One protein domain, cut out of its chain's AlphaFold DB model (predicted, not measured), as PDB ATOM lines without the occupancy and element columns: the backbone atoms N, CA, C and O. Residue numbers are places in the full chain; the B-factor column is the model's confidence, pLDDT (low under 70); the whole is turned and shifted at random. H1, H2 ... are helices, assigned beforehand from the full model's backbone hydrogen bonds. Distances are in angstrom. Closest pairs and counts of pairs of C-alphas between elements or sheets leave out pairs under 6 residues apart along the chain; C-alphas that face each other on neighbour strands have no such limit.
ATOM      1  N   THR A  21     122.645  98.630 181.633       66.38
ATOM      2  CA  THR A  21     123.939  99.322 181.634       66.38
ATOM      3  C   THR A  21     123.870 100.678 182.310       66.38
ATOM      4  O   THR A  21     124.906 101.189 182.712       66.38
ATOM      5  N   GLN A  22     122.678 101.254 182.486       68.62
ATOM      6  CA  GLN A  22     122.524 102.483 183.260       68.62
ATOM      7  C   GLN A  22     122.795 102.215 184.740       68.62
ATOM      8  O   GLN A  22     123.486 102.999 185.378       68.62
ATOM      9  N   MET A  23     122.337 101.074 185.265       71.69
ATOM     10  CA  MET A  23     122.642 100.669 186.640       71.69
ATOM     11  C   MET A  23     124.123 100.335 186.813       71.69
ATOM     12  O   MET A  23     124.728 100.744 187.796       71.69
ATOM     13  N   PHE A  24     124.729  99.654 185.838       72.81
ATOM     14  CA  PHE A  24     126.171  99.404 185.863       72.81
ATOM     15  C   PHE A  24     126.987 100.686 185.762       72.81
ATOM     16  O   PHE A  24     127.968 100.823 186.478       72.81
ATOM     17  N   ARG A  25     126.579 101.635 184.918       72.19
ATOM     18  CA  ARG A  25     127.214 102.951 184.828       72.19
ATOM     19  C   ARG A  25     127.067 103.705 186.134       72.19
ATOM     20  O   ARG A  25     128.074 104.156 186.629       72.19
ATOM     21  N   ALA A  26     125.892 103.707 186.765       69.00
ATOM     22  CA  ALA A  26     125.725 104.296 188.093       69.00
ATOM     23  C   ALA A  26     126.671 103.663 189.133       69.00
ATOM     24  O   ALA A  26     127.367 104.380 189.837       69.00
ATOM     25  N   PHE A  27     126.785 102.331 189.168       71.31
ATOM     26  CA  PHE A  27     127.713 101.637 190.072       71.31
ATOM     27  C   PHE A  27     129.198 101.867 189.745       71.31
ATOM     28  O   PHE A  27     130.032 101.860 190.648       71.31
ATOM     29  N   VAL A  28     129.550 102.021 188.467       73.06
ATOM     30  CA  VAL A  28     130.930 102.233 187.999       73.06
ATOM     31  C   VAL A  28     131.342 103.704 188.126       73.06
ATOM     32  O   VAL A  28     132.481 103.979 188.492       73.06
ATOM     33  N   ASP A  29     130.425 104.632 187.865       64.88
ATOM     34  CA  ASP A  29     130.595 106.082 187.990       64.88
ATOM     35  C   ASP A  29     130.587 106.531 189.464       64.88
ATOM     36  O   ASP A  29     131.167 107.561 189.792       64.88
ATOM     37  N   ASP A  30     130.013 105.733 190.375       64.00
ATOM     38  CA  ASP A  30     130.154 105.907 191.831       64.00
ATOM     39  C   ASP A  30     131.562 105.529 192.356       64.00
ATOM     40  O   ASP A  30     131.871 105.735 193.537       64.00
ATOM     41  N   ALA A  31     132.463 105.011 191.510       58.62
ATOM     42  CA  ALA A  31     133.883 104.933 191.846       58.62
ATOM     43  C   ALA A  31     134.505 106.340 191.779       58.62
ATOM     44  O   ALA A  31     134.199 107.097 190.860       58.62
ATOM     45  N   PRO A  32     135.416 106.724 192.697       49.69
ATOM     46  CA  PRO A  32     136.064 108.026 192.622       49.69
ATOM     47  C   PRO A  32     136.902 108.110 191.338       49.69
ATOM     48  O   PRO A  32     138.041 107.645 191.294       49.69
ATOM     49  N   GLN A  33     136.328 108.711 190.294       49.66
ATOM     50  CA  GLN A  33     136.984 109.059 189.038       49.66
ATOM     51  C   GLN A  33     138.039 110.134 189.306       49.66
ATOM     52  O   GLN A  33     137.845 111.337 189.140       49.66
ATOM     53  N   GLY A  34     139.199 109.671 189.761       53.31
ATOM     54  CA  GLY A  34     140.444 110.396 189.623       53.31
ATOM     55  C   GLY A  34     140.821 110.470 188.145       53.31
ATOM     56  O   GLY A  34     141.056 109.446 187.515       53.31
ATOM     57  N   ALA A  35     140.925 111.699 187.641       50.31
ATOM     58  CA  ALA A  35     141.683 112.079 186.448       50.31
ATOM     59  C   ALA A  35     141.178 111.563 185.081       50.31
ATOM     60  O   ALA A  35     141.782 110.694 184.459       50.31
ATOM     61  N   GLY A  36     140.149 112.221 184.539       40.41
ATOM     62  CA  GLY A  36     139.992 112.366 183.086       40.41
ATOM     63  C   GLY A  36     140.685 113.655 182.602       40.41
ATOM     64  O   GLY A  36     140.450 114.710 183.197       40.41
ATOM     65  N   PRO A  37     141.548 113.620 181.569       51.00
ATOM     66  CA  PRO A  37     142.126 114.824 180.977       51.00
ATOM     67  C   PRO A  37     141.069 115.553 180.130       51.00
ATOM     68  O   PRO A  37     140.341 114.927 179.368       51.00
ATOM     69  N   GLN A  38     141.020 116.881 180.246       49.19
ATOM     70  CA  GLN A  38     140.079 117.795 179.582       49.19
ATOM     71  C   GLN A  38     138.616 117.767 180.074       49.19
ATOM     72  O   GLN A  38     137.718 117.261 179.411       49.19
ATOM     73  N   GLN A  39     138.324 118.553 181.110       42.12
ATOM     74  CA  GLN A  39     137.214 119.501 180.990       42.12
ATOM     75  C   GLN A  39     137.568 120.810 181.692       42.12
ATOM     76  O   GLN A  39     137.950 120.851 182.858       42.12
ATOM     77  N   ALA A  40     137.502 121.870 180.895       38.28
ATOM     78  CA  ALA A  40     137.744 123.251 181.256       38.28
ATOM     79  C   ALA A  40     137.000 123.638 182.530       38.28
ATOM     80  O   ALA A  40     135.829 123.303 182.626       38.28
ATOM     81  N   ALA A  41     137.688 124.358 183.428       46.72
ATOM     82  CA  ALA A  41     137.199 125.357 184.387       46.72
ATOM     83  C   ALA A  41     135.706 125.325 184.782       46.72
ATOM     84  O   ALA A  41     135.078 126.366 184.962       46.72
ATOM     85  N   ALA A  42     135.128 124.144 184.967       42.22
ATOM     86  CA  ALA A  42     133.952 123.980 185.771       42.22
ATOM     87  C   ALA A  42     134.475 124.254 187.168       42.22
ATOM     88  O   ALA A  42     135.397 123.580 187.630       42.22
ATOM     89  N   THR A  43     133.944 125.285 187.810       48.53
ATOM     90  CA  THR A  43     133.997 125.426 189.258       48.53
ATOM     91  C   THR A  43     133.374 124.153 189.817       48.53
ATOM     92  O   THR A  43     132.179 124.116 190.100       48.53
ATOM     93  N   THR A  44     134.152 123.067 189.877       49.06
ATOM     94  CA  THR A  44     133.839 121.859 190.616       49.06
ATOM     95  C   THR A  44     133.551 122.408 191.985       49.06
ATOM     96  O   THR A  44     134.471 122.921 192.629       49.06
ATOM     97  N   SER A  45     132.269 122.446 192.359       54.38
ATOM     98  CA  SER A  45     131.854 122.820 193.696       54.38
ATOM     99  C   SER A  45     132.577 121.831 194.576       54.38
ATOM    100  O   SER A  45     132.270 120.641 194.648       54.38
ATOM    101  N   SER A  46     133.713 122.300 195.063       53.59
ATOM    102  CA  SER A  46     134.701 121.438 195.640       53.59
ATOM    103  C   SER A  46     134.066 121.085 196.959       53.59
ATOM    104  O   SER A  46     133.933 121.952 197.821       53.59
ATOM    105  N   GLY A  47     133.502 119.877 197.012       64.88
ATOM    106  CA  GLY A  47     132.618 119.443 198.080       64.88
ATOM    107  C   GLY A  47     133.286 119.552 199.451       64.88
ATOM    108  O   GLY A  47     134.421 120.019 199.546       64.88
ATOM    109  N   PRO A  48     132.630 119.065 200.518       71.81
ATOM    110  CA  PRO A  48     132.997 119.277 201.928       71.81
ATOM    111  C   PRO A  48     134.503 119.260 202.252       71.81
ATOM    112  O   PRO A  48     134.964 119.972 203.137       71.81
ATOM    113  N   ARG A  49     135.282 118.491 201.486       77.69
ATOM    114  CA  ARG A  49     136.743 118.405 201.509       77.69
ATOM    115  C   ARG A  49     137.485 119.726 201.258       77.69
ATOM    116  O   ARG A  49     138.446 119.961 201.973       77.69
ATOM    117  N   VAL A  50     137.102 120.598 200.319       83.88
ATOM    118  CA  VAL A  50     137.856 121.859 200.100       83.88
ATOM    119  C   VAL A  50     137.584 122.882 201.193       83.88
ATOM    120  O   VAL A  50     138.527 123.497 201.680       83.88
ATOM    121  N   GLY A  51     136.335 122.992 201.655       85.44
ATOM    122  CA  GLY A  51     136.023 123.770 202.857       85.44
ATOM    123  C   GLY A  51     136.771 123.244 204.089       85.44
ATOM    124  O   GLY A  51     137.337 124.029 204.845       85.44
ATOM    125  N   LEU A  52     136.851 121.918 204.245       91.62
ATOM    126  CA  LEU A  52     137.603 121.273 205.323       91.62
ATOM    127  C   LEU A  52     139.106 121.563 205.231       91.62
ATOM    128  O   LEU A  52     139.703 121.962 206.223       91.62
ATOM    129  N   ILE A  53     139.717 121.398 204.054       89.56
ATOM    130  CA  ILE A  53     141.147 121.663 203.844       89.56
ATOM    131  C   ILE A  53     141.454 123.135 204.131       89.56
ATOM    132  O   ILE A  53     142.384 123.424 204.877       89.56
ATOM    133  N   ALA A  54     140.650 124.062 203.604       93.62
ATOM    134  CA  ALA A  54     140.816 125.489 203.867       93.62
ATOM    135  C   ALA A  54     140.687 125.814 205.366       93.62
ATOM    136  O   ALA A  54     141.504 126.561 205.905       93.62
ATOM    137  N   GLY A  55     139.715 125.209 206.055       95.19
ATOM    138  CA  GLY A  55     139.543 125.350 207.501       95.19
ATOM    139  C   GLY A  55     140.742 124.832 208.297       95.19
ATOM    140  O   GLY A  55     141.246 125.532 209.172       95.19
ATOM    141  N   VAL A  56     141.251 123.641 207.964       97.00
ATOM    142  CA  VAL A  56     142.440 123.063 208.615       97.00
ATOM    143  C   VAL A  56     143.664 123.952 208.401       97.00
ATOM    144  O   VAL A  56     144.370 124.253 209.362       97.00
ATOM    145  N   VAL A  57     143.899 124.424 207.173       97.44
ATOM    146  CA  VAL A  57     145.016 125.333 206.873       97.44
ATOM    147  C   VAL A  57     144.905 126.623 207.684       97.44
ATOM    148  O   VAL A  57     145.893 127.047 208.281       97.44
ATOM    149  N   ALA A  58     143.713 127.218 207.777       97.50
ATOM    150  CA  ALA A  58     143.495 128.420 208.579       97.50
ATOM    151  C   ALA A  58     143.845 128.195 210.061       97.50
ATOM    152  O   ALA A  58     144.546 129.012 210.657       97.50
ATOM    153  N   VAL A  59     143.429 127.065 210.644       97.81
ATOM    154  CA  VAL A  59     143.768 126.708 212.033       97.81
ATOM    155  C   VAL A  59     145.279 126.563 212.219       97.81
ATOM    156  O   VAL A  59     145.831 127.106 213.176       97.81
ATOM    157  N   VAL A  60     145.969 125.883 211.300       98.19
ATOM    158  CA  VAL A  60     147.432 125.710 211.365       98.19
ATOM    159  C   VAL A  60     148.154 127.058 211.329       98.19
ATOM    160  O   VAL A  60     149.075 127.277 212.114       98.19
ATOM    161  N   VAL A  61     147.719 127.984 210.469       98.06
ATOM    162  CA  VAL A  61     148.297 129.335 210.380       98.06
ATOM    163  C   VAL A  61     148.133 130.099 211.695       98.06
ATOM    164  O   VAL A  61     149.089 130.718 212.163       98.06
ATOM    165  N   VAL A  62     146.959 130.023 212.327       97.81
ATOM    166  CA  VAL A  62     146.713 130.669 213.627       97.81
ATOM    167  C   VAL A  62     147.633 130.098 214.706       97.81
ATOM    168  O   VAL A  62     148.270 130.861 215.429       97.81
ATOM    169  N   LEU A  63     147.761 128.772 214.792       97.94
ATOM    170  CA  LEU A  63     148.644 128.130 215.770       97.94
ATOM    171  C   LEU A  63     150.113 128.513 215.561       97.94
ATOM    172  O   LEU A  63     150.813 128.800 216.530       97.94
ATOM    173  N   ALA A  64     150.573 128.567 214.310       97.31
ATOM    174  CA  ALA A  64     151.929 128.996 213.984       97.31
ATOM    175  C   ALA A  64     152.183 130.455 214.395       97.31
ATOM    176  O   ALA A  64     153.226 130.754 214.976       97.31
ATOM    177  N   ALA A  65     151.222 131.353 214.153       97.50
ATOM    178  CA  ALA A  65     151.320 132.751 214.566       97.50
ATOM    179  C   ALA A  65     151.376 132.898 216.096       97.50
ATOM    180  O   ALA A  65     152.191 133.663 216.610       97.50
ATOM    181  N   VAL A  66     150.557 132.135 216.826       97.56
ATOM    182  CA  VAL A  66     150.565 132.120 218.297       97.56
ATOM    183  C   VAL A  66     151.889 131.587 218.836       97.56
ATOM    184  O   VAL A  66     152.473 132.202 219.725       97.56
ATOM    185  N   ALA A  67     152.393 130.479 218.290       97.06
ATOM    186  CA  ALA A  67     153.680 129.919 218.693       97.06
ATOM    187  C   ALA A  67     154.823 130.908 218.437       97.06
ATOM    188  O   ALA A  67     155.667 131.105 219.304       97.06
ATOM    189  N   TRP A  68     154.826 131.579 217.283       96.94
ATOM    190  CA  TRP A  68     155.816 132.609 216.984       96.94
ATOM    191  C   TRP A  68     155.743 133.781 217.965       96.94
ATOM    192  O   TRP A  68     156.780 134.199 218.463       96.94
ATOM    193  N   LEU A  69     154.541 134.274 218.287       90.75
ATOM    194  CA  LEU A  69     154.363 135.357 219.258       90.75
ATOM    195  C   LEU A  69     154.825 134.953 220.662       90.75
ATOM    196  O   LEU A  69     155.364 135.781 221.382       90.75
ATOM    197  N   ALA A  70     154.626 133.692 221.042       89.12
ATOM    198  CA  ALA A  70     155.094 133.163 222.320       89.12
ATOM    199  C   ALA A  70     156.619 132.948 222.364       89.12
ATOM    200  O   ALA A  70     157.207 133.002 223.441       89.12
ATOM    201  N   LEU A  71     157.253 132.672 221.218       87.44
ATOM    202  CA  LEU A  71     158.707 132.512 221.086       87.44
ATOM    203  C   LEU A  71     159.441 133.836 220.809       87.44
ATOM    204  O   LEU A  71     160.676 133.845 220.788       87.44
ATOM    205  N   ARG A  72     158.708 134.921 220.545       75.69
ATOM    206  CA  ARG A  72     159.245 136.255 220.275       75.69
ATOM    207  C   ARG A  72     159.467 137.047 221.558       75.69
ATOM    208  O   ARG A  72     160.444 137.834 221.548       75.69
TER     209      ARG A  72
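This is residues 21 to 72 of the 72 residues of an uncharacterized protein of Actinobacteria bacterium OK074 (UniProt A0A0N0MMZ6). A short helix, H1, and a long one, H2, point much the same way, roughly end to end, and do not pack on each other; between them a wide loop, residues 30 to 47, swings out to one side. The 52 printed residues hold two named helices, H1 then H2, and no named strand: an all-helix class. The whole is extended, with a radius of gyration of the C-alphas of 19.4 A, and a rod spanning 64 by 23 by 15 A.

Find C-alpha 21 at (123.939, 99.322, 181.634); from there H1, residues 21 to 29, runs 11.4 A. Go on past residues 30 to 47 to C-alpha 48 at (132.997, 119.277, 201.928), where H2, residues 48 to 71, begins; it runs 34.7 A to C-alpha 71 at (158.707, 132.512, 221.086).

H1 and H2 are apart, with no C-alpha of one within 8 A of the other. Look at the backbones of H1 and H2: every O i to N i+4 pair is within hydrogen-bond range.

The C-alphas of Thr 21 and Arg 72, the two farthest apart, are 64.1 A apart. The printed part has no cut, and the 18-residue link from H1 to H2 is long. Residues 21 to 72 stand free. In the B-factor column, pLDDT is under 70 at residues 21 to 22, 26 and 29 to 47; H2 has a mean of 93.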